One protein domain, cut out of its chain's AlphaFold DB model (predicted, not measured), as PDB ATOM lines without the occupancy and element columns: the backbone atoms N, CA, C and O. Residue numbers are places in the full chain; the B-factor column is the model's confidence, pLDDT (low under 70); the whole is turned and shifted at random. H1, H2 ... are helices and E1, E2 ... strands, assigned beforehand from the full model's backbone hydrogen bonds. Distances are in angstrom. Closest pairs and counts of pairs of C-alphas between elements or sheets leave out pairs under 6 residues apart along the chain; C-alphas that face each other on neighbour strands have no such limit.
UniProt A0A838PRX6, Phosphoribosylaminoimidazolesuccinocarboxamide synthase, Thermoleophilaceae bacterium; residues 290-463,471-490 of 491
ATOM      1  N   GLU A 290     368.091 360.585 307.166       95.25
ATOM      2  CA  GLU A 290     368.499 361.873 306.608       95.25
ATOM      3  C   GLU A 290     367.974 361.961 305.165       95.25
ATOM      4  O   GLU A 290     368.541 361.374 304.243       95.25
ATOM      5  N   MET A 291     366.833 362.625 304.971       95.12
ATOM      6  CA  MET A 291     366.144 362.668 303.675       95.12
ATOM      7  C   MET A 291     366.925 363.469 302.627       95.12
ATOM      8  O   MET A 291     367.368 364.587 302.892       95.12
ATOM      9  N   PHE A 292     367.021 362.940 301.406       96.06
ATOM     10  CA  PHE A 292     367.594 363.670 300.279       96.06
ATOM     11  C   PHE A 292     366.596 364.725 299.760       96.06
ATOM     12  O   PHE A 292     365.425 364.398 299.555       96.06
ATOM     13  N   PRO A 293     367.018 365.980 299.509       93.38
ATOM     14  CA  PRO A 293     366.136 367.096 299.140       93.38
ATOM     15  C   PRO A 293     365.679 367.074 297.665       93.38
ATOM     16  O   PRO A 293     365.628 368.112 297.007       93.38
ATOM     17  N   VAL A 294     365.355 365.895 297.127       93.06
ATOM     18  CA  VAL A 294     364.898 365.714 295.743       93.06
ATOM     19  C   VAL A 294     363.724 364.748 295.696       93.06
ATOM     20  O   VAL A 294     363.811 363.603 296.140       93.06
ATOM     21  N   GLU A 295     362.640 365.195 295.074       95.06
ATOM     22  CA  GLU A 295     361.523 364.340 294.717       95.06
ATOM     23  C   GLU A 295     361.877 363.516 293.477       95.06
ATOM     24  O   GLU A 295     362.079 364.037 292.376       95.06
ATOM     25  N   CYS A 296     361.953 362.199 293.644       97.88
ATOM     26  CA  CYS A 296     362.331 361.279 292.584       97.88
ATOM     27  C   CYS A 296     361.092 360.838 291.797       97.88
ATOM     28  O   CYS A 296     360.529 359.766 292.036       97.88
ATOM     29  N   VAL A 297     360.635 361.683 290.866       97.94
ATOM     30  CA  VAL A 297     359.469 361.378 290.025       97.94
ATOM     31  C   VAL A 297     359.881 360.545 288.812       97.94
ATOM     32  O   VAL A 297     360.826 360.883 288.098       97.94
ATOM     33  N   VAL A 298     359.137 359.473 288.543       98.69
ATOM     34  CA  VAL A 298     359.277 358.653 287.333       98.69
ATOM     35  C   VAL A 298     357.969 358.643 286.565       98.69
ATOM     36  O   VAL A 298     356.901 358.456 287.146       98.69
ATOM     37  N   ARG A 299     358.059 358.814 285.246       98.44
ATOM     38  CA  ARG A 299     356.910 358.853 284.335       98.44
ATOM     39  C   ARG A 299     357.072 357.781 283.274       98.44
ATOM     40  O   ARG A 299     358.082 357.773 282.581       98.44
ATOM     41  N   GLY A 300     356.078 356.913 283.118       98.38
ATOM     42  CA  GLY A 300     355.959 356.049 281.938       98.38
ATOM     43  C   GLY A 300     354.867 356.503 280.978       98.38
ATOM     44  O   GLY A 300     354.808 356.006 279.862       98.38
ATOM     45  N   TYR A 301     354.025 357.456 281.384       98.31
ATOM     46  CA  TYR A 301     352.977 358.035 280.548       98.31
ATOM     47  C   TYR A 301     353.003 359.560 280.655       98.31
ATOM     48  O   TYR A 301     353.314 360.130 281.705       98.31
ATOM     49  N   LEU A 302     352.669 360.235 279.558       96.88
ATOM     50  CA  LEU A 302     352.772 361.683 279.450       96.88
ATOM     51  C   LEU A 302     351.483 362.375 279.913       96.88
ATOM     52  O   LEU A 302     350.527 362.509 279.158       96.88
ATOM     53  N   THR A 303     351.445 362.830 281.163       94.50
ATOM     54  CA  THR A 303     350.274 363.491 281.764       94.50
ATOM     55  C   THR A 303     350.695 364.594 282.744       94.50
ATOM     56  O   THR A 303     351.885 364.786 283.007       94.50
ATOM     57  N   GLY A 304     349.731 365.338 283.292       90.44
ATOM     58  CA  GLY A 304     349.974 366.346 284.329       90.44
ATOM     59  C   GLY A 304     350.976 367.428 283.907       90.44
ATOM     60  O   GLY A 304     350.920 367.924 282.781       90.44
ATOM     61  N   SER A 305     351.897 367.792 284.810       89.62
ATOM     62  CA  SER A 305     352.944 368.785 284.524       89.62
ATOM     63  C   SER A 305     353.851 368.362 283.366       89.62
ATOM     64  O   SER A 305     354.147 369.186 282.513       89.62
ATOM     65  N   GLY A 306     354.178 367.071 283.235       92.81
ATOM     66  CA  GLY A 306     354.971 366.584 282.100       92.81
ATOM     67  C   GLY A 306     354.286 366.793 280.743       92.81
ATOM     68  O   GLY A 306     354.938 367.165 279.774       92.81
ATOM     69  N   TRP A 307     352.961 366.619 280.660       95.38
ATOM     70  CA  TRP A 307     352.217 366.929 279.429       95.38
ATOM     71  C   TRP A 307     352.239 368.424 279.102       95.38
ATOM     72  O   TRP A 307     352.397 368.797 277.940       95.38
ATOM     73  N   LYS A 308     352.111 369.281 280.121       93.00
ATOM     74  CA  LYS A 308     352.208 370.733 279.954       93.00
ATOM     75  C   LYS A 308     353.585 371.133 279.407       93.00
ATOM     76  O   LYS A 308     353.638 371.784 278.366       93.00
ATOM     77  N   ASP A 309     354.663 370.667 280.033       93.38
ATOM     78  CA  ASP A 309     356.042 370.989 279.641       93.38
ATOM     79  C   ASP A 309     356.351 370.505 278.212       93.38
ATOM     80  O   ASP A 309     356.921 371.242 277.398       93.38
ATOM     81  N   TYR A 310     355.895 369.297 277.858       96.38
ATOM     82  CA  TYR A 310     356.056 368.748 276.511       96.38
ATOM     83  C   TYR A 310     355.305 369.562 275.454       96.38
ATOM     84  O   TYR A 310     355.830 369.796 274.368       96.38
ATOM     85  N   ARG A 311     354.088 370.033 275.749       96.31
ATOM     86  CA  ARG A 311     353.341 370.889 274.814       96.31
ATOM     87  C   ARG A 311     354.031 372.224 274.557       96.31
ATOM     88  O   ARG A 311     353.871 372.776 273.470       96.31
ATOM     89  N   GLU A 312     354.736 372.748 275.552       95.00
ATOM     90  CA  GLU A 312     355.426 374.034 275.468       95.00
ATOM     91  C   GLU A 312     356.790 373.910 274.775       95.00
ATOM     92  O   GLU A 312     357.140 374.763 273.960       95.00
ATOM     93  N   SER A 313     357.547 372.844 275.054       95.69
ATOM     94  CA  SER A 313     358.965 372.738 274.663       95.69
ATOM     95  C   SER A 313     359.343 371.481 273.870       95.69
ATOM     96  O   SER A 313     360.446 371.406 273.330       95.69
ATOM     97  N   GLY A 314     358.467 370.477 273.796       96.06
ATOM     98  CA  GLY A 314     358.796 369.138 273.293       96.06
ATOM     99  C   GLY A 314     359.655 368.303 274.254       96.06
ATOM    100  O   GLY A 314     360.090 367.209 273.891       96.06
ATOM    101  N   ALA A 315     359.900 368.795 275.471       96.38
ATOM    102  CA  ALA A 315     360.731 368.155 276.481       96.38
ATOM    103  C   ALA A 315     360.053 368.142 277.861       96.38
ATOM    104  O   ALA A 315     359.125 368.905 278.121       96.38
ATOM    105  N   VAL A 316     360.538 367.281 278.757       95.94
ATOM    106  CA  VAL A 316     360.137 367.239 280.174       95.94
ATOM    107  C   VAL A 316     361.399 367.191 281.025       95.94
ATOM    108  O   VAL A 316     362.224 366.304 280.816       95.94
ATOM    109  N   CYS A 317     361.580 368.138 281.953       93.44
ATOM    110  CA  CYS A 317     362.816 368.264 282.750       93.44
ATOM    111  C   CYS A 317     364.098 368.252 281.883       93.44
ATOM    112  O   CYS A 317     365.073 367.575 282.200       93.44
ATOM    113  N   GLY A 318     364.068 368.930 280.728       92.06
ATOM    114  CA  GLY A 318     365.179 368.964 279.765       92.06
ATOM    115  C   GLY A 318     365.336 367.710 278.889       92.06
ATOM    116  O   GLY A 318     366.155 367.704 277.969       92.06
ATOM    117  N   ILE A 319     364.540 366.659 279.107       95.62
ATOM    118  CA  ILE A 319     364.570 365.422 278.316       95.62
ATOM    119  C   ILE A 319     363.689 365.596 277.078       95.62
ATOM    120  O   ILE A 319     362.464 365.623 277.186       95.62
ATOM    121  N   GLY A 320     364.305 365.702 275.899       96.50
ATOM    122  CA  GLY A 320     363.584 365.768 274.626       96.50
ATOM    123  C   GLY A 320     362.812 364.479 274.341       96.50
ATOM    124  O   GLY A 320     363.376 363.386 274.407       96.50
ATOM    125  N   LEU A 321     361.529 364.607 274.004       97.19
ATOM    126  CA  LEU A 321     360.650 363.478 273.698       97.19
ATOM    127  C   LEU A 321     360.305 363.425 272.198       97.19
ATOM    128  O   LEU A 321     360.384 364.444 271.507       97.19
ATOM    129  N   PRO A 322     359.908 362.251 271.664       96.75
ATOM    130  CA  PRO A 322     359.452 362.132 270.280       96.75
ATOM    131  C   PRO A 322     358.331 363.118 269.950       96.75
ATOM    132  O   PRO A 322     357.475 363.396 270.787       96.75
ATOM    133  N   ALA A 323     358.303 363.629 268.720       95.75
ATOM    134  CA  ALA A 323     357.226 364.500 268.258       95.75
ATOM    135  C   ALA A 323     355.906 363.727 268.077       95.75
ATOM    136  O   ALA A 323     355.911 362.547 267.730       95.75
ATOM    137  N   GLY A 324     354.779 364.424 268.241       95.38
ATOM    138  CA  GLY A 324     353.446 363.877 267.968       95.38
ATOM    139  C   GLY A 324     352.864 363.003 269.081       95.38
ATOM    140  O   GLY A 324     351.902 362.287 268.822       95.38
ATOM    141  N   LEU A 325     353.419 363.050 270.298       97.00
ATOM    142  CA  LEU A 325     352.800 362.402 271.451       97.00
ATOM    143  C   LEU A 325     351.513 363.136 271.839       97.00
ATOM    144  O   LEU A 325     351.441 364.365 271.821       97.00
ATOM    145  N   GLU A 326     350.503 362.359 272.210       96.75
ATOM    146  CA  GLU A 326     349.216 362.854 272.685       96.75
ATOM    147  C   GLU A 326     349.142 362.812 274.220       96.75
ATOM    148  O   GLU A 326     349.956 362.167 274.886       96.75
ATOM    149  N   GLU A 327     348.137 363.473 274.801       96.88
ATOM    150  CA  GLU A 327     347.894 363.404 276.243       96.88
ATOM    151  C   GLU A 327     347.695 361.948 276.689       96.88
ATOM    152  O   GLU A 327     346.938 361.189 276.084       96.88
ATOM    153  N   SER A 328     348.346 361.565 277.783       97.25
ATOM    154  CA  SER A 328     348.344 360.212 278.348       97.25
ATOM    155  C   SER A 328     348.974 359.135 277.455       97.25
ATOM    156  O   SER A 328     348.774 357.945 277.708       97.25
ATOM    157  N   ALA A 329     349.747 359.506 276.429       97.81
ATOM    158  CA  ALA A 329     350.521 358.546 275.645       97.81
ATOM    159  C   ALA A 329     351.563 357.821 276.514       97.81
ATOM    160  O   ALA A 329     352.199 358.434 277.374       97.81
ATOM    161  N   GLU A 330     351.738 356.520 276.276       98.00
ATOM    162  CA  GLU A 330     352.852 355.752 276.834       98.00
ATOM    163  C   GLU A 330     354.174 356.258 276.245       98.00
ATOM    164  O   GLU A 330     354.294 356.481 275.037       98.00
ATOM    165  N   LEU A 331     355.163 356.468 277.108       97.88
ATOM    166  CA  LEU A 331     356.502 356.865 276.700       97.88
ATOM    167  C   LEU A 331     357.276 355.641 276.189       97.88
ATOM    168  O   LEU A 331     357.094 354.548 276.724       97.88
ATOM    169  N   PRO A 332     358.184 355.805 275.204       95.00
ATOM    170  CA  PRO A 332     359.002 354.694 274.710       95.00
ATOM    171  C   PRO A 332     359.798 353.997 275.817       95.00
ATOM    172  O   PRO A 332     359.942 352.777 275.809       95.00
ATOM    173  N   GLU A 333     360.286 354.780 276.779       96.50
ATOM    174  CA  GLU A 333     360.894 354.306 278.015       96.50
ATOM    175  C   GLU A 333     360.468 355.216 279.174       96.50
ATOM    176  O   GLU A 333     360.264 356.417 278.959       96.50
ATOM    177  N   PRO A 334     360.358 354.689 280.408       98.44
ATOM    178  CA  PRO A 334     360.132 355.527 281.572       98.44
ATOM    179  C   PRO A 334     361.281 356.511 281.780       98.44
ATOM    180  O   PRO A 334     362.453 356.132 281.702       98.44
ATOM    181  N   ILE A 335     360.943 357.757 282.093       98.25
ATOM    182  CA  ILE A 335     361.903 358.840 282.316       98.25
ATOM    183  C   ILE A 335     361.908 359.270 283.780       98.25
ATOM    184  O   ILE A 335     360.875 359.257 284.451       98.25
ATOM    185  N   PHE A 336     363.081 359.668 284.265       98.44
ATOM    186  CA  PHE A 336     363.271 360.255 285.587       98.44
ATOM    187  C   PHE A 336     363.219 361.780 285.477       98.44
ATOM    188  O   PHE A 336     363.996 362.365 284.726       98.44
ATOM    189  N   THR A 337     362.294 362.407 286.195       97.00
ATOM    190  CA  THR A 337     361.985 363.839 286.098       97.00
ATOM    191  C   THR A 337     362.012 364.452 287.498       97.00
ATOM    192  O   THR A 337     360.957 364.542 288.119       97.00
ATOM    193  N   PRO A 338     363.192 364.782 288.046       95.62
ATOM    194  CA  PRO A 338     363.304 365.209 289.434       95.62
ATOM    195  C   PRO A 338     362.566 366.530 289.682       95.62
ATOM    196  O   PRO A 338     362.457 367.374 288.790       95.62
ATOM    197  N   ALA A 339     362.086 366.709 290.909       91.81
ATOM    198  CA  ALA A 339     361.560 367.983 291.380       91.81
ATOM    199  C   ALA A 339     362.209 368.382 292.710       91.81
ATOM    200  O   ALA A 339     362.690 367.534 293.467       91.81
ATOM    201  N   THR A 340     362.274 369.683 292.972       86.06
ATOM    202  CA  THR A 340     362.781 370.215 294.239       86.06
ATOM    203  C   THR A 340     361.684 370.210 295.287       86.06
ATOM    204  O   THR A 340     360.518 370.431 294.973       86.06
ATOM    205  N   LYS A 341     362.070 369.973 296.541       72.38
ATOM    206  CA  LYS A 341     361.160 370.064 297.681       72.38
ATOM    207  C   LYS A 341     361.088 371.524 298.120       72.38
ATOM    208  O   LYS A 341     362.076 372.053 298.630       72.38
ATOM    209  N   ALA A 342     359.963 372.182 297.872       62.88
ATOM    210  CA  ALA A 342     359.801 373.586 298.242       62.88
ATOM    211  C   ALA A 342     359.594 373.755 299.766       62.88
ATOM    212  O   ALA A 342     359.187 372.815 300.459       62.88
ATOM    213  N   GLU A 343     359.876 374.945 300.312       51.44
ATOM    214  CA  GLU A 343     359.521 375.263 301.704       51.44
ATOM    215  C   GLU A 343     357.993 375.216 301.895       51.44
ATOM    216  O   GLU A 343     357.216 375.352 300.948       51.44
ATOM    217  N   ALA A 344     357.537 374.992 303.133       43.22
ATOM    218  CA  ALA A 344     356.121 374.799 303.437       43.22
ATOM    219  C   ALA A 344     355.265 376.014 303.015       43.22
ATOM    220  O   ALA A 344     355.186 377.006 303.734       43.22
ATOM    221  N   GLY A 345     354.595 375.905 301.863       44.62
ATOM    222  CA  GLY A 345     353.762 376.964 301.282       44.62
ATOM    223  C   GLY A 345     353.949 377.151 299.774       44.62
ATOM    224  O   GLY A 345     353.033 377.659 299.131       44.62
ATOM    225  N   ASP A 346     355.068 376.681 299.217       49.59
ATOM    226  CA  ASP A 346     355.384 376.746 297.786       49.59
ATOM    227  C   ASP A 346     355.142 375.395 297.073       49.59
ATOM    228  O   ASP A 346     354.928 374.358 297.711       49.59
ATOM    229  N   HIS A 347     355.106 375.406 295.735       60.47
ATOM    230  CA  HIS A 347     354.925 374.200 294.914       60.47
ATOM    231  C   HIS A 347     356.275 373.586 294.527       60.47
ATOM    232  O   HIS A 347     357.199 374.321 294.181       60.47
ATOM    233  N   ASP A 348     356.350 372.254 294.505       73.50
ATOM    234  CA  ASP A 348     357.521 371.529 294.004       73.50
ATOM    235  C   ASP A 348     357.802 371.911 292.540       73.50
ATOM    236  O   ASP A 348     356.896 371.931 291.695       73.50
ATOM    237  N   GLU A 349     359.058 372.236 292.233       81.38
ATOM    238  CA  GLU A 349     359.467 372.699 290.908       81.38
ATOM    239  C   GLU A 349     360.150 371.567 290.140       81.38
ATOM    240  O   GLU A 349     361.149 371.007 290.593       81.38
ATOM    241  N   ASN A 350     359.630 371.240 288.951       89.31
ATOM    242  CA  ASN A 350     360.301 370.339 288.014       89.31
ATOM    243  C   ASN A 350     361.669 370.929 287.635       89.31
ATOM    244  O   ASN A 350     361.738 372.003 287.040       89.31
ATOM    245  N   VAL A 351     362.747 370.196 287.905       92.94
ATOM    246  CA  VAL A 351     364.113 370.593 287.544       92.94
ATOM    247  C   VAL A 351     364.733 369.583 286.590       92.94
ATOM    248  O   VAL A 351     364.312 368.426 286.516       92.94
ATOM    249  N   ASP A 352     365.724 370.018 285.814       95.12
ATOM    250  CA  ASP A 352     366.520 369.091 285.019       95.12
ATOM    251  C   ASP A 352     367.517 368.306 285.891       95.12
ATOM    252  O   ASP A 352     367.679 368.538 287.094       95.12
ATOM    253  N   PHE A 353     368.165 367.320 285.274       96.00
ATOM    254  CA  PHE A 353     369.095 366.434 285.967       96.00
ATOM    255  C   PHE A 353     370.320 367.175 286.520       96.00
ATOM    256  O   PHE A 353     370.794 366.841 287.604       96.00
ATOM    257  N   ASP A 354     370.841 368.161 285.787       95.75
ATOM    258  CA  ASP A 354     372.038 368.893 286.199       95.75
ATOM    259  C   ASP A 354     371.723 369.771 287.413       95.75
ATOM    260  O   ASP A 354     372.451 369.732 288.405       95.75
ATOM    261  N   ARG A 355     370.574 370.454 287.404       94.62
ATOM    262  CA  ARG A 355     370.112 371.254 288.535       94.62
ATOM    263  C   ARG A 355     369.805 370.405 289.767       94.62
ATOM    264  O   ARG A 355     370.165 370.793 290.876       94.62
ATOM    265  N   ALA A 356     369.180 369.240 289.603       94.88
ATOM    266  CA  ALA A 356     368.968 368.315 290.717       94.88
ATOM    267  C   ALA A 356     370.297 367.804 291.307       94.88
ATOM    268  O   ALA A 356     370.408 367.644 292.523       94.88
ATOM    269  N   ALA A 357     371.317 367.580 290.468       96.12
ATOM    270  CA  ALA A 357     372.636 367.136 290.920       96.12
ATOM    271  C   ALA A 357     373.363 368.230 291.713       96.12
ATOM    272  O   ALA A 357     374.013 367.921 292.707       96.12
ATOM    273  N   GLU A 358     373.224 369.493 291.301       94.81
ATOM    274  CA  GLU A 358     373.732 370.650 292.050       94.81
ATOM    275  C   GLU A 358     373.074 370.780 293.426       94.81
ATOM    276  O   GLU A 358     373.753 371.077 294.401       94.81
ATOM    277  N   ILE A 359     371.759 370.556 293.517       91.56
ATOM    278  CA  ILE A 359     371.014 370.657 294.781       91.56
ATOM    279  C   ILE A 359     371.432 369.566 295.766       91.56
ATOM    280  O   ILE A 359     371.540 369.828 296.961       91.56
ATOM    281  N   LEU A 360     371.679 368.352 295.270       93.06
ATOM    282  CA  LEU A 360     372.207 367.259 296.088       93.06
ATOM    283  C   LEU A 360     373.689 367.415 296.432       93.06
ATOM    284  O   LEU A 360     374.162 366.701 297.311       93.06
ATOM    285  N   ASP A 361     374.409 368.282 295.716       95.62
ATOM    286  CA  ASP A 361     375.873 368.379 295.736       95.62
ATOM    287  C   ASP A 361     376.574 367.023 295.481       95.62
ATOM    288  O   ASP A 361     377.696 366.771 295.915       95.62
ATOM    289  N   ASP A 362     375.901 366.110 294.769       96.69
ATOM    290  CA  ASP A 362     376.408 364.769 294.473       96.69
ATOM    291  C   ASP A 362     375.725 364.171 293.232       96.69
ATOM    292  O   ASP A 362     374.625 363.607 293.266       96.69
ATOM    293  N   ARG A 363     376.415 364.272 292.091       97.56
ATOM    294  CA  ARG A 363     375.928 363.731 290.815       97.56
ATOM    295  C   ARG A 363     375.859 362.203 290.810       97.56
ATOM    296  O   ARG A 363     374.955 361.655 290.187       97.56
ATOM    297  N   GLN A 364     376.797 361.517 291.465       98.12
ATOM    298  CA  GLN A 364     376.825 360.050 291.480       98.12
ATOM    299  C   GLN A 364     375.671 359.502 292.314       98.12
ATOM    300  O   GLN A 364     375.004 358.554 291.898       98.12
ATOM    301  N   LEU A 365     375.383 360.151 293.443       97.88
ATOM    302  CA  LEU A 365     374.193 359.867 294.229       97.88
ATOM    303  C   LEU A 365     372.924 360.052 293.392       97.88
ATOM    304  O   LEU A 365     372.095 359.148 293.365       97.88
ATOM    305  N   LEU A 366     372.778 361.161 292.656       98.12
ATOM    306  CA  LEU A 366     371.595 361.354 291.809       98.12
ATOM    307  C   LEU A 366     371.475 360.289 290.706       98.12
ATOM    308  O   LEU A 366     370.370 359.844 290.394       98.12
ATOM    309  N   GLU A 367     372.588 359.862 290.106       98.62
ATOM    310  CA  GLU A 367     372.585 358.767 289.129       98.62
ATOM    311  C   GLU A 367     372.061 357.460 289.735       98.62
ATOM    312  O   GLU A 367     371.288 356.754 289.079       98.62
ATOM    313  N   GLU A 368     372.424 357.180 290.985       98.56
ATOM    314  CA  GLU A 368     371.952 356.014 291.727       98.56
ATOM    315  C   GLU A 368     370.474 356.140 292.123       98.56
ATOM    316  O   GLU A 368     369.699 355.207 291.902       98.56
ATOM    317  N   LEU A 369     370.037 357.313 292.596       98.56
ATOM    318  CA  LEU A 369     368.622 357.595 292.864       98.56
ATOM    319  C   LEU A 369     367.772 357.430 291.599       98.56
ATOM    320  O   LEU A 369     366.713 356.802 291.640       98.56
ATOM    321  N   ARG A 370     368.253 357.916 290.448       98.69
ATOM    322  CA  ARG A 370     367.611 357.700 289.144       98.69
ATOM    323  C   ARG A 370     367.513 356.212 288.813       98.69
ATOM    324  O   ARG A 370     366.452 355.758 288.381       98.69
ATOM    325  N   ARG A 371     368.606 355.456 288.979       98.75
ATOM    326  CA  ARG A 371     368.648 354.013 288.699       98.75
ATOM    327  C   ARG A 371     367.610 353.268 289.540       98.75
ATOM    328  O   ARG A 371     366.775 352.568 288.966       98.75
ATOM    329  N   LEU A 372     367.630 353.474 290.858       98.81
ATOM    330  CA  LEU A 372     366.697 352.866 291.811       98.81
ATOM    331  C   LEU A 372     365.249 353.244 291.497       98.81
ATOM    332  O   LEU A 372     364.393 352.369 291.405       98.81
ATOM    333  N   SER A 373     364.973 354.526 291.251       98.81
ATOM    334  CA  SER A 373     363.621 355.004 290.942       98.81
ATOM    335  C   SER A 373     363.047 354.340 289.692       98.81
ATOM    336  O   SER A 373     361.903 353.885 289.695       98.81
ATOM    337  N   LEU A 374     363.842 354.247 288.620       98.81
ATOM    338  CA  LEU A 374     363.426 353.596 287.377       98.81
ATOM    339  C   LEU A 374     363.215 352.087 287.561       98.81
ATOM    340  O   LEU A 374     362.294 351.525 286.970       98.81
ATOM    341  N   GLU A 375     364.055 351.418 288.349       98.81
ATOM    342  CA  GLU A 375     363.927 349.986 288.632       98.81
ATOM    343  C   GLU A 375     362.676 349.680 289.467       98.81
ATOM    344  O   GLU A 375     361.857 348.848 289.064       98.81
ATOM    345  N   LEU A 376     362.469 350.429 290.554       98.88
ATOM    346  CA  LEU A 376     361.274 350.358 291.394       98.88
ATOM    347  C   LEU A 376     360.004 350.631 290.576       98.88
ATOM    348  O   LEU A 376     359.048 349.858 290.643       98.88
ATOM    349  N   TYR A 377     360.003 351.686 289.753       98.81
ATOM    350  CA  TYR A 377     358.872 352.028 288.887       98.81
ATOM    351  C   TYR A 377     358.543 350.912 287.893       98.81
ATOM    352  O   TYR A 377     357.376 350.548 287.742       98.81
ATOM    353  N   ARG A 378     359.548 350.340 287.214       98.75
ATOM    354  CA  ARG A 378     359.327 349.247 286.252       98.75
ATOM    355  C   ARG A 378     358.729 348.025 286.937       98.75
ATOM    356  O   ARG A 378     357.781 347.445 286.409       98.75
ATOM    357  N   PHE A 379     359.245 347.664 288.109       98.75
ATOM    358  CA  PHE A 379     358.734 346.542 288.887       98.75
ATOM    359  C   PHE A 379     357.279 346.768 289.322       98.75
ATOM    360  O   PHE A 379     356.408 345.941 289.035       98.75
ATOM    361  N   ALA A 380     356.991 347.910 289.954       98.50
ATOM    362  CA  ALA A 380     355.647 348.240 290.420       98.50
ATOM    363  C   ALA A 380     354.655 348.374 289.257       98.50
ATOM    364  O   ALA A 380     353.540 347.855 289.322       98.50
ATOM    365  N   GLY A 381     355.077 349.000 288.157       98.19
ATOM    366  CA  GLY A 381     354.277 349.156 286.950       98.19
ATOM    367  C   GLY A 381     353.953 347.823 286.276       98.19
ATOM    368  O   GLY A 381     352.819 347.631 285.840       98.19
ATOM    369  N   ALA A 382     354.902 346.886 286.203       98.44
ATOM    370  CA  ALA A 382     354.646 345.541 285.685       98.44
ATOM    371  C   ALA A 382     353.624 344.796 286.559       98.44
ATOM    372  O   ALA A 382     352.612 344.314 286.051       98.44
ATOM    373  N   HIS A 383     353.835 344.798 287.879       98.56
ATOM    374  CA  HIS A 383     352.938 344.158 288.844       98.56
ATOM    375  C   HIS A 383     351.515 344.737 288.804       98.56
ATOM    376  O   HIS A 383     350.541 343.982 288.813       98.56
ATOM    377  N   ALA A 384     351.379 346.066 288.747       97.75
ATOM    378  CA  ALA A 384     350.085 346.745 288.662       97.75
ATOM    379  C   ALA A 384     349.353 346.410 287.352       97.75
ATOM    380  O   ALA A 384     348.142 346.172 287.358       97.75
ATOM    381  N   ARG A 385     350.087 346.312 286.238       97.06
ATOM    382  CA  ARG A 385     349.514 346.023 284.918       97.06
ATOM    383  C   ARG A 385     348.920 344.625 284.827       97.06
ATOM    384  O   ARG A 385     347.837 344.474 284.270       97.06
ATOM    385  N   GLU A 386     349.548 343.633 285.454       97.75
ATOM    386  CA  GLU A 386     348.977 342.283 285.605       97.75
ATOM    387  C   GLU A 386     347.639 342.278 286.364       97.75
ATOM    388  O   GLU A 386     346.833 341.364 286.207       97.75
ATOM    389  N   ARG A 387     347.379 343.316 287.166       97.19
ATOM    390  CA  ARG A 387     346.151 343.516 287.955       97.19
ATOM    391  C   ARG A 387     345.186 344.512 287.312       97.19
ATOM    392  O   ARG A 387     344.262 345.005 287.958       97.19
ATOM    393  N   GLY A 388     345.392 344.809 286.031       96.88
ATOM    394  CA  GLY A 388     344.533 345.693 285.255       96.88
ATOM    395  C   GLY A 388     344.669 347.174 285.616       96.88
ATOM    396  O   GLY A 388     343.732 347.937 285.372       96.88
ATOM    397  N   ILE A 389     345.803 347.587 286.192       97.06
ATOM    398  CA  ILE A 389     346.087 348.974 286.577       97.06
ATOM    399  C   ILE A 389     347.341 349.475 285.854       97.06
ATOM    400  O   ILE A 389     348.400 348.858 285.898       97.06
ATOM    401  N   ILE A 390     347.243 350.635 285.215       97.88
ATOM    402  CA  ILE A 390     348.381 351.367 284.664       97.88
ATOM    403  C   ILE A 390     348.922 352.308 285.741       97.88
ATOM    404  O   ILE A 390     348.189 353.155 286.249       97.88
ATOM    405  N   LEU A 391     350.209 352.182 286.063       97.81
ATOM    406  CA  LEU A 391     350.951 353.166 286.850       97.81
ATOM    407  C   LEU A 391     351.514 354.227 285.893       97.81
ATOM    408  O   LEU A 391     352.520 353.987 285.226       97.81
ATOM    409  N   ALA A 392     350.850 355.375 285.787       97.44
ATOM    410  CA  ALA A 392     351.218 356.417 284.829       97.44
ATOM    411  C   ALA A 392     352.527 357.120 285.217       97.44
ATOM    412  O   ALA A 392     353.454 357.246 284.412       97.44
ATOM    413  N   ASP A 393     352.603 357.523 286.479       97.38
ATOM    414  CA  ASP A 393     353.769 358.108 287.122       97.38
ATOM    415  C   ASP A 393     353.721 357.862 288.637       97.38
ATOM    416  O   ASP A 393     352.680 357.493 289.187       97.38
ATOM    417  N   THR A 394     354.869 358.031 289.288       97.50
ATOM    418  CA  THR A 394     355.024 357.960 290.746       97.50
ATOM    419  C   THR A 394     356.045 358.988 291.203       97.50
ATOM    420  O   THR A 394     357.001 359.268 290.479       97.50
ATOM    421  N   LYS A 395     355.890 359.474 292.430       96.81
ATOM    422  CA  LYS A 395     356.945 360.133 293.194       96.81
ATOM    423  C   LYS A 395     357.485 359.175 294.252       96.81
ATOM    424  O   LYS A 395     356.699 358.525 294.935       96.81
ATOM    425  N   LEU A 396     358.805 359.110 294.387       98.19
ATOM    426  CA  LEU A 396     359.499 358.407 295.464       98.19
ATOM    427  C   LEU A 396     360.390 359.392 296.225       98.19
ATOM    428  O   LEU A 396     360.872 360.371 295.650       98.19
ATOM    429  N   GLU A 397     360.627 359.123 297.503       97.50
ATOM    430  CA  GLU A 397     361.592 359.862 298.315       97.50
ATOM    431  C   GLU A 397     362.584 358.885 298.938       97.50
ATOM    432  O   GLU A 397     362.229 357.787 299.365       97.50
ATOM    433  N   PHE A 398     363.845 359.297 298.989       98.38
ATOM    434  CA  PHE A 398     364.931 358.490 299.521       98.38
ATOM    435  C   PHE A 398     365.642 359.263 300.622       98.38
ATOM    436  O   PHE A 398     365.672 360.495 300.618       98.38
ATOM    437  N   GLY A 399     366.251 358.534 301.542       97.62
ATOM    438  CA  GLY A 399     367.115 359.103 302.560       97.62
ATOM    439  C   GLY A 399     368.310 358.212 302.840       97.62
ATOM    440  O   GLY A 399     368.409 357.087 302.343       97.62
ATOM    441  N   ARG A 400     369.228 358.736 303.641       97.56
ATOM    442  CA  ARG A 400     370.379 358.011 304.152       97.56
ATOM    443  C   ARG A 400     370.044 357.430 305.521       97.56
ATOM    444  O   ARG A 400     369.605 358.157 306.412       97.56
ATOM    445  N   SER A 401     370.252 356.127 305.681       95.19
ATOM    446  CA  SER A 401     370.138 355.462 306.981       95.19
ATOM    447  C   SER A 401     371.323 355.784 307.884       95.19
ATOM    448  O   SER A 401     372.365 356.277 307.441       95.19
ATOM    449  N   SER A 402     371.204 355.409 309.154       91.81
ATOM    450  CA  SER A 402     372.294 355.504 310.134       91.81
ATOM    451  C   SER A 402     373.578 354.760 309.719       91.81
ATOM    452  O   SER A 402     374.675 355.135 310.135       91.81
ATOM    453  N   ASN A 403     373.461 353.748 308.853       92.19
ATOM    454  CA  ASN A 403     374.584 352.978 308.310       92.19
ATOM    455  C   ASN A 403     375.149 353.562 307.002       92.19
ATOM    456  O   ASN A 403     376.088 353.004 306.433       92.19
ATOM    457  N   GLY A 404     374.593 354.674 306.515       92.94
ATOM    458  CA  GLY A 404     375.036 355.355 305.301       92.94
ATOM    459  C   GLY A 404     374.421 354.834 303.999       92.94
ATOM    460  O   GLY A 404     374.750 355.370 302.937       92.94
ATOM    461  N   GLU A 405     373.534 353.835 304.057       96.31
ATOM    462  CA  GLU A 405     372.871 353.240 302.888       96.31
ATOM    463  C   GLU A 405     371.732 354.129 302.365       96.31
ATOM    464  O   GLU A 405     371.090 354.848 303.131       96.31
ATOM    465  N   ILE A 406     371.469 354.060 301.055       98.19
ATOM    466  CA  ILE A 406     370.297 354.689 300.432       98.19
ATOM    467  C   ILE A 406     369.078 353.824 300.733       98.19
ATOM    468  O   ILE A 406     369.047 352.652 300.364       98.19
ATOM    469  N   VAL A 407     368.071 354.421 301.359       98.25
ATOM    470  CA  VAL A 407     366.843 353.754 301.788       98.25
ATOM    471  C   VAL A 407     365.637 354.474 301.195       98.25
ATOM    472  O   VAL A 407     365.565 355.705 301.218       98.25
ATOM    473  N   LEU A 408     364.678 353.712 300.668       98.56
ATOM    474  CA  LEU A 408     363.371 354.227 300.266       98.56
ATOM    475  C   LEU A 408     362.575 354.632 301.517       98.56
ATOM    476  O   LEU A 408     362.294 353.799 302.385       98.56
ATOM    477  N   GLY A 409     362.235 355.915 301.606       96.44
ATOM    478  CA  GLY A 409     361.450 356.491 302.694       96.44
ATOM    479  C   GLY A 409     360.041 356.878 302.251       96.44
ATOM    480  O   GLY A 409     359.569 356.463 301.194       96.44
ATOM    481  N   ASP A 410     359.402 357.726 303.059       95.12
ATOM    482  CA  ASP A 410     358.059 358.268 302.810       95.12
ATOM    483  C   ASP A 410     357.002 357.174 302.521       95.12
ATOM    484  O   ASP A 410     357.025 356.120 303.149       95.12
ATOM    485  N   GLU A 411     356.043 357.407 301.619       95.44
ATOM    486  CA  GLU A 411     355.105 356.381 301.152       95.44
ATOM    487  C   GLU A 411     355.514 355.855 299.770       95.44
ATOM    488  O   GLU A 411     356.084 356.583 298.956       95.44
ATOM    489  N   ALA A 412     355.163 354.608 299.460       96.69
ATOM    490  CA  ALA A 412     355.548 353.976 298.200       96.69
ATOM    491  C   ALA A 412     354.319 353.546 297.390       96.69
ATOM    492  O   ALA A 412     353.498 352.760 297.862       96.69
ATOM    493  N   PHE A 413     354.228 354.039 296.148       97.44
ATOM    494  CA  PHE A 413     353.247 353.621 295.137       97.44
ATOM    495  C   PHE A 413     351.788 353.613 295.624       97.44
ATOM    496  O   PHE A 413     351.057 352.625 295.480       97.44
ATOM    497  N   THR A 414     351.352 354.726 296.209       95.94
ATOM    498  CA  THR A 414     349.973 354.914 296.668       95.94
ATOM    499  C   THR A 414     349.214 355.861 295.732       95.94
ATOM    500  O   THR A 414     349.841 356.591 294.971       95.94
ATOM    501  N   PRO A 415     347.870 355.924 295.776       92.25
ATOM    502  CA  PRO A 415     347.114 356.897 294.983       92.25
ATOM    503  C   PRO A 415     347.391 358.372 295.332       92.25
ATOM    504  O   PRO A 415     346.955 359.256 294.597       92.25
ATOM    505  N   ASP A 416     348.078 358.656 296.444       89.50
ATOM    506  CA  ASP A 416     348.499 360.017 296.797       89.50
ATOM    507  C   ASP A 416     349.886 360.353 296.212       89.50
ATOM    508  O   ASP A 416     350.110 361.511 295.854       89.50
ATOM    509  N   SER A 417     350.773 359.364 296.037       92.06
ATOM    510  CA  SER A 417     352.098 359.535 295.416       92.06
ATOM    511  C   SER A 417     352.171 359.115 293.941       92.06
ATOM    512  O   SER A 417     353.184 359.352 293.286       92.06
ATOM    513  N   SER A 418     351.118 358.492 293.403       94.38
ATOM    514  CA  SER A 418     351.079 357.894 292.062       94.38
ATOM    515  C   SER A 418     349.758 358.136 291.338       94.38
ATOM    516  O   SER A 418     348.686 358.157 291.945       94.38
ATOM    517  N   ARG A 419     349.814 358.213 290.005       93.88
ATOM    518  CA  ARG A 419     348.620 358.172 289.147       93.88
ATOM    519  C   ARG A 419     348.346 356.743 288.689       93.88
ATOM    520  O   ARG A 419     349.104 356.180 287.899       93.88
ATOM    521  N   PHE A 420     347.235 356.180 289.154       95.00
ATOM    522  CA  PHE A 420     346.784 354.838 288.789       95.00
ATOM    523  C   PHE A 420     345.557 354.898 287.885       95.00
ATOM    524  O   PHE A 420     344.529 355.439 288.288       95.00
ATOM    525  N   TRP A 421     345.624 354.291 286.703       95.31
ATOM    526  CA  TRP A 421     344.510 354.253 285.751       95.31
ATOM    527  C   TRP A 421     343.986 352.829 285.545       95.31
ATOM    528  O   TRP A 421     344.783 351.898 285.436       95.31
ATOM    529  N   PRO A 422     342.662 352.625 285.456       93.94
ATOM    530  CA  PRO A 422     342.097 351.348 285.036       93.94
ATOM    531  C   PRO A 422     342.470 351.072 283.576       93.94
ATOM    532  O   PRO A 422     342.174 351.862 282.679       93.94
ATOM    533  N   SER A 423     343.155 349.952 283.339       94.69
ATOM    534  CA  SER A 423     343.670 349.591 282.008       94.69
ATOM    535  C   SER A 423     342.570 349.372 280.964       94.69
ATOM    536  O   SER A 423     342.792 349.610 279.782       94.69
ATOM    537  N   ASP A 424     341.379 348.963 281.397       94.06
ATOM    538  CA  ASP A 424     340.202 348.711 280.566       94.06
ATOM    539  C   ASP A 424     339.489 349.991 280.101       94.06
ATOM    540  O   ASP A 424     338.723 349.950 279.139       94.06
ATOM    541  N   GLU A 425     339.769 351.139 280.728       92.00
ATOM    542  CA  GLU A 425     339.225 352.447 280.330       92.00
ATOM    543  C   GLU A 425     340.283 353.374 279.689       92.00
ATOM    544  O   GLU A 425     339.957 354.489 279.254       92.00
ATOM    545  N   TYR A 426     341.540 352.919 279.615       95.44
ATOM    546  CA  TYR A 426     342.667 353.690 279.100       95.44
ATOM    547  C   TYR A 426     342.549 353.966 277.599       95.44
ATOM    548  O   TYR A 426     342.340 353.060 276.791       95.44
ATOM    549  N   ALA A 427     342.737 355.231 277.220       95.19
ATOM    550  CA  ALA A 427     342.920 355.617 275.825       95.19
ATOM    551  C   ALA A 427     343.777 356.890 275.721       95.19
ATOM    552  O   ALA A 427     343.408 357.886 276.351       95.19
ATOM    553  N   PRO A 428     344.867 356.906 274.930       95.62
ATOM    554  CA  PRO A 428     345.629 358.129 274.678       95.62
ATOM    555  C   PRO A 428     344.771 359.192 273.965       95.62
ATOM    556  O   PRO A 428     343.715 358.889 273.406       95.62
ATOM    557  N   GLY A 429     345.205 360.449 274.034       95.38
ATOM    558  CA  GLY A 429     344.507 361.597 273.446       95.38
ATOM    559  C   GLY A 429     343.484 362.269 274.362       95.38
ATOM    560  O   GLY A 429     342.782 363.181 273.927       95.38
ATOM    561  N   ARG A 430     343.384 361.851 275.630       91.56
ATOM    562  CA  ARG A 430     342.493 362.458 276.633       91.56
ATOM    563  C   ARG A 430     343.053 362.339 278.049       91.56
ATOM    564  O   ARG A 430     343.975 361.563 278.300       91.56
ATOM    565  N   GLY A 431     342.442 363.054 278.989       88.19
ATOM    566  CA  GLY A 431     342.607 362.785 280.417       88.19
ATOM    567  C   GLY A 431     342.032 361.416 280.798       88.19
ATOM    568  O   GLY A 431     341.024 360.974 280.237       88.19
ATOM    569  N   GLN A 432     342.673 360.739 281.749       89.56
ATOM    570  CA  GLN A 432     342.257 359.413 282.210       89.56
ATOM    571  C   GLN A 432     341.469 359.495 283.512       89.56
ATOM    572  O   GLN A 432     341.715 360.355 284.358       89.56
ATOM    573  N   ARG A 433     340.562 358.536 283.707       83.81
ATOM    574  CA  ARG A 433     340.023 358.260 285.039       83.81
ATOM    575  C   ARG A 433     341.138 357.700 285.910       83.81
ATOM    576  O   ARG A 433     341.917 356.868 285.456       83.81
ATOM    577  N   SER A 434     341.193 358.149 287.153       79.75
ATOM    578  CA  SER A 434     342.220 357.740 288.101       79.75
ATOM    579  C   SER A 434     341.590 357.106 289.337       79.75
ATOM    580  O   SER A 434     340.497 357.493 289.755       79.75
ATOM    581  N   PHE A 435     342.283 356.127 289.918       78.25
ATOM    582  CA  PHE A 435     341.947 355.556 291.226       78.25
ATOM    583  C   PHE A 435     342.270 356.511 292.391       78.25
ATOM    584  O   PHE A 435     342.008 356.178 293.545       78.25
ATOM    585  N   ASP A 436     342.829 357.688 292.092       73.19
ATOM    586  CA  ASP A 436     343.149 358.739 293.054       73.19
ATOM    587  C   ASP A 436     341.922 359.602 293.441       73.19
ATOM    588  O   ASP A 436     340.766 359.174 293.476       73.19
ATOM    589  N   LYS A 437     342.182 360.870 293.745       73.94
ATOM    590  CA  LYS A 437     341.234 361.920 294.121       73.94
ATOM    591  C   LYS A 437     340.261 362.336 292.997       73.94
ATOM    592  O   LYS A 437     339.682 363.417 293.090       73.94
ATOM    593  N   GLN A 438     340.044 361.534 291.950       72.50
ATOM    594  CA  GLN A 438     339.227 361.907 290.786       72.50
ATOM    595  C   GLN A 438     337.777 362.281 291.146       72.50
ATOM    596  O   GLN A 438     337.299 363.307 290.680       72.50
ATOM    597  N   PHE A 439     337.102 361.534 292.032       80.12
ATOM    598  CA  PHE A 439     335.743 361.885 292.493       80.12
ATOM    599  C   PHE A 439     335.693 363.257 293.172       80.12
ATOM    600  O   PHE A 439     334.763 364.028 292.955       80.12
ATOM    601  N   VAL A 440     336.715 363.563 293.976       84.56
ATOM    602  CA  VAL A 440     336.835 364.854 294.653       84.56
ATOM    603  C   VAL A 440     337.084 365.953 293.623       84.56
ATOM    604  O   VAL A 440     336.391 366.963 293.656       84.56
ATOM    605  N   ARG A 441     338.005 365.736 292.668       82.94
ATOM    606  CA  ARG A 441     338.314 366.670 291.566       82.94
ATOM    607  C   ARG A 441     337.084 366.982 290.707       82.94
ATOM    608  O   ARG A 441     336.816 368.149 290.435       82.94
ATOM    609  N   ASP A 442     336.329 365.962 290.311       82.50
ATOM    610  CA  ASP A 442     335.121 366.123 289.497       82.50
ATOM    611  C   ASP A 442     334.057 366.924 290.254       82.50
ATOM    612  O   ASP A 442     333.461 367.859 289.711       82.50
ATOM    613  N   TRP A 443     333.864 366.606 291.537       87.56
ATOM    614  CA  TRP A 443     332.911 367.318 292.374       87.56
ATOM    615  C   TRP A 443     333.305 368.785 292.573       87.56
ATOM    616  O   TRP A 443     332.477 369.659 292.313       87.56
ATOM    617  N   VAL A 444     334.555 369.087 292.945       85.25
ATOM    618  CA  VAL A 444     334.981 370.483 293.169       85.25
ATOM    619  C   VAL A 444     334.898 371.330 291.899       85.25
ATOM    620  O   VAL A 444     334.542 372.504 291.972       85.25
ATOM    621  N   MET A 445     335.152 370.731 290.728       81.94
ATOM    622  CA  MET A 445     334.971 371.399 289.436       81.94
ATOM    623  C   MET A 445     333.496 371.720 289.165       81.94
ATOM    624  O   MET A 445     333.189 372.784 288.633       81.94
ATOM    625  N   SER A 446     332.579 370.829 289.553       83.19
ATOM    626  CA  SER A 446     331.134 371.064 289.429       83.19
ATOM    627  C   SER A 446     330.580 372.045 290.470       83.19
ATOM    628  O   SER A 446     329.593 372.725 290.203       83.19
ATOM    629  N   ALA A 447     331.228 372.148 291.633       83.12
ATOM    630  CA  ALA A 447     330.808 372.992 292.749       83.12
ATOM    631  C   ALA A 447     331.109 374.489 292.539       83.12
ATOM    632  O   ALA A 447     330.669 375.314 293.336       83.12
ATOM    633  N   GLY A 448     331.853 374.852 291.487       80.19
ATOM    634  CA  GLY A 448     332.183 376.248 291.177       80.19
ATOM    635  C   GLY A 448     333.187 376.886 292.142       80.19
ATOM    636  O   GLY A 448     333.261 378.109 292.216       80.19
ATOM    637  N   TRP A 449     333.948 376.075 292.883       84.56
ATOM    638  CA  TRP A 449     334.996 376.561 293.777       84.56
ATOM    639  C   TRP A 449     336.178 377.125 292.977       84.56
ATOM    640  O   TRP A 449     336.660 376.504 292.027       84.56
ATOM    641  N   ASP A 450     336.664 378.300 293.375       83.00
ATOM    642  CA  ASP A 450     337.725 379.046 292.686       83.00
ATOM    643  C   ASP A 450     339.145 378.534 292.978       83.00
ATOM    644  O   ASP A 450     340.121 379.110 292.496       83.00
ATOM    645  N   ARG A 451     339.254 377.408 293.700       84.25
ATOM    646  CA  ARG A 451     340.506 376.741 294.094       84.25
ATOM    647  C   ARG A 451     341.302 377.507 295.152       84.25
ATOM    648  O   ARG A 451     342.475 377.199 295.355       84.25
ATOM    649  N   THR A 452     340.685 378.471 295.836       79.75
ATOM    650  CA  THR A 452     341.318 379.217 296.930       79.75
ATOM    651  C   THR A 452     340.827 378.749 298.305       79.75
ATOM    652  O   THR A 452     339.685 378.307 298.443       79.75
ATOM    653  N   PRO A 453     341.666 378.781 299.354       79.56
ATOM    654  CA  PRO A 453     341.221 378.441 300.702       79.56
ATOM    655  C   PRO A 453     340.085 379.353 301.217       79.56
ATOM    656  O   PRO A 453     340.112 380.554 300.951       79.56
ATOM    657  N   PRO A 454     339.147 378.829 302.033       85.12
ATOM    658  CA  PRO A 454     339.057 377.439 302.483       85.12
ATOM    659  C   PRO A 454     338.444 376.515 301.418       85.12
ATOM    660  O   PRO A 454     337.523 376.892 300.696       85.12
ATOM    661  N   ALA A 455     338.919 375.266 301.359       85.81
ATOM    662  CA  ALA A 455     338.299 374.261 300.503       85.81
ATOM    663  C   ALA A 455     336.893 373.892 301.018       85.81
ATOM    664  O   ALA A 455     336.683 373.797 302.232       85.81
ATOM    665  N   PRO A 456     335.927 373.639 300.119       86.88
ATOM    666  CA  PRO A 456     334.564 373.309 300.513       86.88
ATOM    667  C   PRO A 456     334.473 371.918 301.172       86.88
ATOM    668  O   PRO A 456     335.259 371.024 300.830       86.88
ATOM    669  N   PRO A 457     333.510 371.695 302.089       90.62
ATOM    670  CA  PRO A 457     333.237 370.368 302.635       90.62
ATOM    671  C   PRO A 457     332.748 369.419 301.540       90.62
ATOM    672  O   PRO A 457     331.976 369.808 300.666       90.62
ATOM    673  N   LEU A 458     333.198 368.168 301.602       89.69
ATOM    674  CA  LEU A 458     332.824 367.135 300.638       89.69
ATOM    675  C   LEU A 458     331.510 366.456 301.055       89.69
ATOM    676  O   LEU A 458     331.378 366.102 302.229       89.69
ATOM    677  N   PRO A 459     330.562 366.241 300.124       92.75
ATOM    678  CA  PRO A 459     329.370 365.434 300.367       92.75
ATOM    679  C   PRO A 459     329.691 363.965 300.673       92.75
ATOM    680  O   PRO A 459     330.673 363.408 300.174       92.75
ATOM    681  N   ASP A 460     328.816 363.310 301.435       92.00
ATOM    682  CA  ASP A 460     329.001 361.920 301.871       92.00
ATOM    683  C   ASP A 460     329.132 360.929 300.705       92.00
ATOM    684  O   ASP A 460     329.910 359.976 300.777       92.00
ATOM    685  N   ASP A 461     328.399 361.139 299.609       91.00
ATOM    686  CA  ASP A 461     328.451 360.284 298.423       91.00
ATOM    687  C   ASP A 461     329.783 360.414 297.673       91.00
ATOM    688  O   ASP A 461     330.308 359.405 297.185       91.00
ATOM    689  N   VAL A 462     330.366 361.619 297.656       91.31
ATOM    690  CA  VAL A 462     331.713 361.881 297.133       91.31
ATOM    691  C   VAL A 462     332.748 361.173 298.001       91.31
ATOM    692  O   VAL A 462     333.532 360.386 297.470       91.31
ATOM    693  N   CYS A 463     332.700 361.348 299.326       92.44
ATOM    694  CA  CYS A 463     333.596 360.661 300.262       92.44
ATOM    695  C   CYS A 463     333.496 359.133 300.141       92.44
ATOM    696  O   CYS A 463     334.513 358.442 300.052       92.44
ATOM    697  N   VAL A 471     339.985 351.689 298.214       96.25
ATOM    698  CA  VAL A 471     339.862 350.266 298.577       96.25
ATOM    699  C   VAL A 471     339.991 349.364 297.348       96.25
ATOM    700  O   VAL A 471     340.744 348.402 297.384       96.25
ATOM    701  N   GLU A 472     339.335 349.694 296.234       94.88
ATOM    702  CA  GLU A 472     339.455 348.930 294.987       94.88
ATOM    703  C   GLU A 472     340.904 348.888 294.476       94.88
ATOM    704  O   GLU A 472     341.377 347.834 294.050       94.88
ATOM    705  N   ALA A 473     341.626 350.012 294.539       94.25
ATOM    706  CA  ALA A 473     343.037 350.062 294.172       94.25
ATOM    707  C   ALA A 473     343.882 349.167 295.082       94.25
ATOM    708  O   ALA A 473     344.686 348.389 294.574       94.25
ATOM    709  N   TYR A 474     343.661 349.229 296.400       97.62
ATOM    710  CA  TYR A 474     344.297 348.328 297.359       97.62
ATOM    711  C   TYR A 474     344.060 346.869 296.972       97.62
ATOM    712  O   TYR A 474     345.017 346.157 296.689       97.62
ATOM    713  N   GLU A 475     342.800 346.446 296.876       98.00
ATOM    714  CA  GLU A 475     342.441 345.039 296.680       98.00
ATOM    715  C   GLU A 475     342.949 344.486 295.348       98.00
ATOM    716  O   GLU A 475     343.418 343.348 295.280       98.00
ATOM    717  N   ARG A 476     342.922 345.298 294.283       97.06
ATOM    718  CA  ARG A 476     343.504 344.915 292.994       97.06
ATOM    719  C   ARG A 476     345.022 344.789 293.088       97.06
ATOM    720  O   ARG A 476     345.555 343.780 292.637       97.06
ATOM    721  N   ILE A 477     345.718 345.784 293.652       97.62
ATOM    722  CA  ILE A 477     347.189 345.824 293.725       97.62
ATOM    723  C   ILE A 477     347.734 344.696 294.607       97.62
ATOM    724  O   ILE A 477     348.662 343.987 294.203       97.62
ATOM    725  N   THR A 478     347.163 344.506 295.791       97.94
ATOM    726  CA  THR A 478     347.636 343.513 296.763       97.94
ATOM    727  C   THR A 478     347.133 342.109 296.436       97.94
ATOM    728  O   THR A 478     347.835 341.131 296.687       97.94
ATOM    729  N   GLY A 479     345.961 341.997 295.801       97.56
ATOM    730  CA  GLY A 479     345.291 340.724 295.542       97.56
ATOM    731  C   GLY A 479     344.596 340.136 296.774       97.56
ATOM    732  O   GLY A 479     344.270 338.950 296.769       97.56
ATOM    733  N   GLU A 480     344.380 340.929 297.824       96.81
ATOM    734  CA  GLU A 480     343.684 340.517 299.047       96.81
ATOM    735  C   GLU A 480     342.606 341.538 299.447       96.81
ATOM    736  O   GLU A 480     342.746 342.723 299.137       96.81
ATOM    737  N   PRO A 481     341.528 341.113 300.137       97.94
ATOM    738  CA  PRO A 481     340.492 342.035 300.587       97.94
ATOM    739  C   PRO A 481     341.045 343.020 301.621       97.94
ATOM    740  O   PRO A 481     341.841 342.647 302.485       97.94
ATOM    741  N   PHE A 482     340.558 344.261 301.609       97.94
ATOM    742  CA  PHE A 482     341.026 345.292 302.543       97.94
ATOM    743  C   PHE A 482     340.764 344.933 304.016       97.94
ATOM    744  O   PHE A 482     341.520 345.327 304.902       97.94
ATOM    745  N   SER A 483     339.757 344.103 304.297       97.69
ATOM    746  CA  SER A 483     339.512 343.575 305.644       97.69
ATOM    747  C   SER A 483     340.691 342.770 306.204       97.69
ATOM    748  O   SER A 483     340.920 342.814 307.408       97.69
ATOM    749  N   ALA A 484     341.477 342.089 305.361       97.69
ATOM    750  CA  ALA A 484     342.643 341.326 305.811       97.69
ATOM    751  C   ALA A 484     343.746 342.237 306.380       97.69
ATOM    752  O   ALA A 484     344.430 341.869 307.338       97.69
ATOM    753  N   TRP A 485     343.900 343.447 305.830       97.69
ATOM    754  CA  TRP A 485     344.790 344.468 306.387       97.69
ATOM    755  C   TRP A 485     344.325 344.937 307.763       97.69
ATOM    756  O   TRP A 485     345.124 344.996 308.700       97.69
ATOM    757  N   LEU A 486     343.029 345.225 307.897       96.69
ATOM    758  CA  LEU A 486     342.443 345.664 309.162       96.69
ATOM    759  C   LEU A 486     342.598 344.591 310.247       96.69
ATOM    760  O   LEU A 486     343.042 344.892 311.352       96.69
ATOM    761  N   GLU A 487     342.343 343.326 309.905       96.38
ATOM    762  CA  GLU A 487     342.520 342.193 310.818       96.38
ATOM    763  C   GLU A 487     343.974 342.044 311.283       96.38
ATOM    764  O   GLU A 487     344.223 341.939 312.484       96.38
ATOM    765  N   ARG A 488     344.953 342.080 310.365       95.25
ATOM    766  CA  ARG A 488     346.378 341.937 310.730       95.25
ATOM    767  C   ARG A 488     346.931 343.117 311.526       95.25
ATOM    768  O   ARG A 488     347.908 342.941 312.247       95.25
ATOM    769  N   THR A 489     346.323 344.293 311.410       95.25
ATOM    770  CA  THR A 489     346.726 345.498 312.153       95.25
ATOM    771  C   THR A 489     345.891 345.747 313.411       95.25
ATOM    772  O   THR A 489     346.197 346.667 314.170       95.25
ATOM    773  N   GLY A 490     344.862 344.929 313.663       89.38
ATOM    774  CA  GLY A 490     343.955 345.088 314.799       89.38
ATOM    775  C   GLY A 490     343.217 346.431 314.794       89.38
ATOM    776  O   GLY A 490     343.076 347.043 315.857       89.38
TER     777      GLY A 490
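AT A GLANCE: This is residues 290 to 463 and 471 to 490 of the 491 residues of the protein "Phosphoribosylaminoimidazolesuccinocarboxamide synthase" of Thermoleophilaceae bacterium (UniProt A0A838PRX6). A twisted sheet of five strands curls round one long helix, H3, with the short helix H2 at the beginning of H3 and H6 near its end. H7 follows H6 away from the sheet, while H4 and H5 make a small separate pair off the sheet, and residues 448 to 454 of the link between them stick out. The 194 printed residues hold seven named helices and five named strands, in the order E1 H1 E2 H2 H3 E3 E4 E5 H4 H5 H6 H7, a mixed class of helices and strands. The sheet is branched at E3, and its neighbour pairs are antiparallel. The whole is compact, with a radius of gyration of the C-alphas of 18.0 A and spans of 48 by 45 by 38 A.

IN THESE COORDINATES: E1, residues 294 to 301, begins with C-alpha 294 at (364.898, 365.714, 295.743) and is 20.8 A long. H1 is residues 304 to 313, E2 residues 330 to 336 and H2 residues 353 to 360. H3, residues 363 to 386, is 34.8 A long, from C-alpha 363 at (375.928, 363.731, 290.815). E3, residues 389 to 400, is 31.3 A long and bends by 68 degrees at residue 392. E4 is residues 406 to 409, E5 418 to 422, H4 438 to 446, H5 460 to 463 and H6 471 to 478. H7, residues 482 to 489, ends with C-alpha 489 at (346.726, 345.498, 312.153).

HOW THE PARTS SIT: E2 lies on one side of E1, with N 299 and O 335 within hydrogen-bond range at 3.0 A, and E3 lies on the other side, with N 298 and O 394 within hydrogen-bond range at 2.9 A. On the other side of E3 from E1 are E4, with N 399 and O 407 at 2.9 A, and E5, with N 390 and O 421 at 2.8 A; E3 and E4 form a hairpin. H3 is on this sheet; its closest C-alphas to E3 are Gly 381 and Leu 391, 5.2 A. H2 and H3 touch only at the corner, C-alphas of Ala 357 and Arg 363 at 4.7 A. H1, H2 and H6 only graze the sheet. H3 and H6 are close but not clearly touching, C-alphas of Ala 384 and Ile 477 at 5.9 A. H6 and H7 only just touch, with 3 pairs of C-alphas within 8 A, the closest Glu 475 and Phe 482 at 6.0 A. H4 and H5 touch, C-alphas of Phe 439 and Val 462 at 6.1 A; neither is on the sheet, nor is H7. Every O i to N i+4 pair is within hydrogen-bond range in H1, H2, H3, H4, H6 and H7; H5 is too short for one.

THE WHOLE: The farthest C-alphas, of Ala 323 and Gly 490, are 52.1 A apart. Residues 464 to 470 are not printed, and C-alphas 463 and 471 are 12.3 A apart across the cut. The links H1 to E2, E2 to H2, E5 to H4 and H4 to H5 are long. Mean pLDDT of the printed part is 92.4; residues 342 to 347 are under 70.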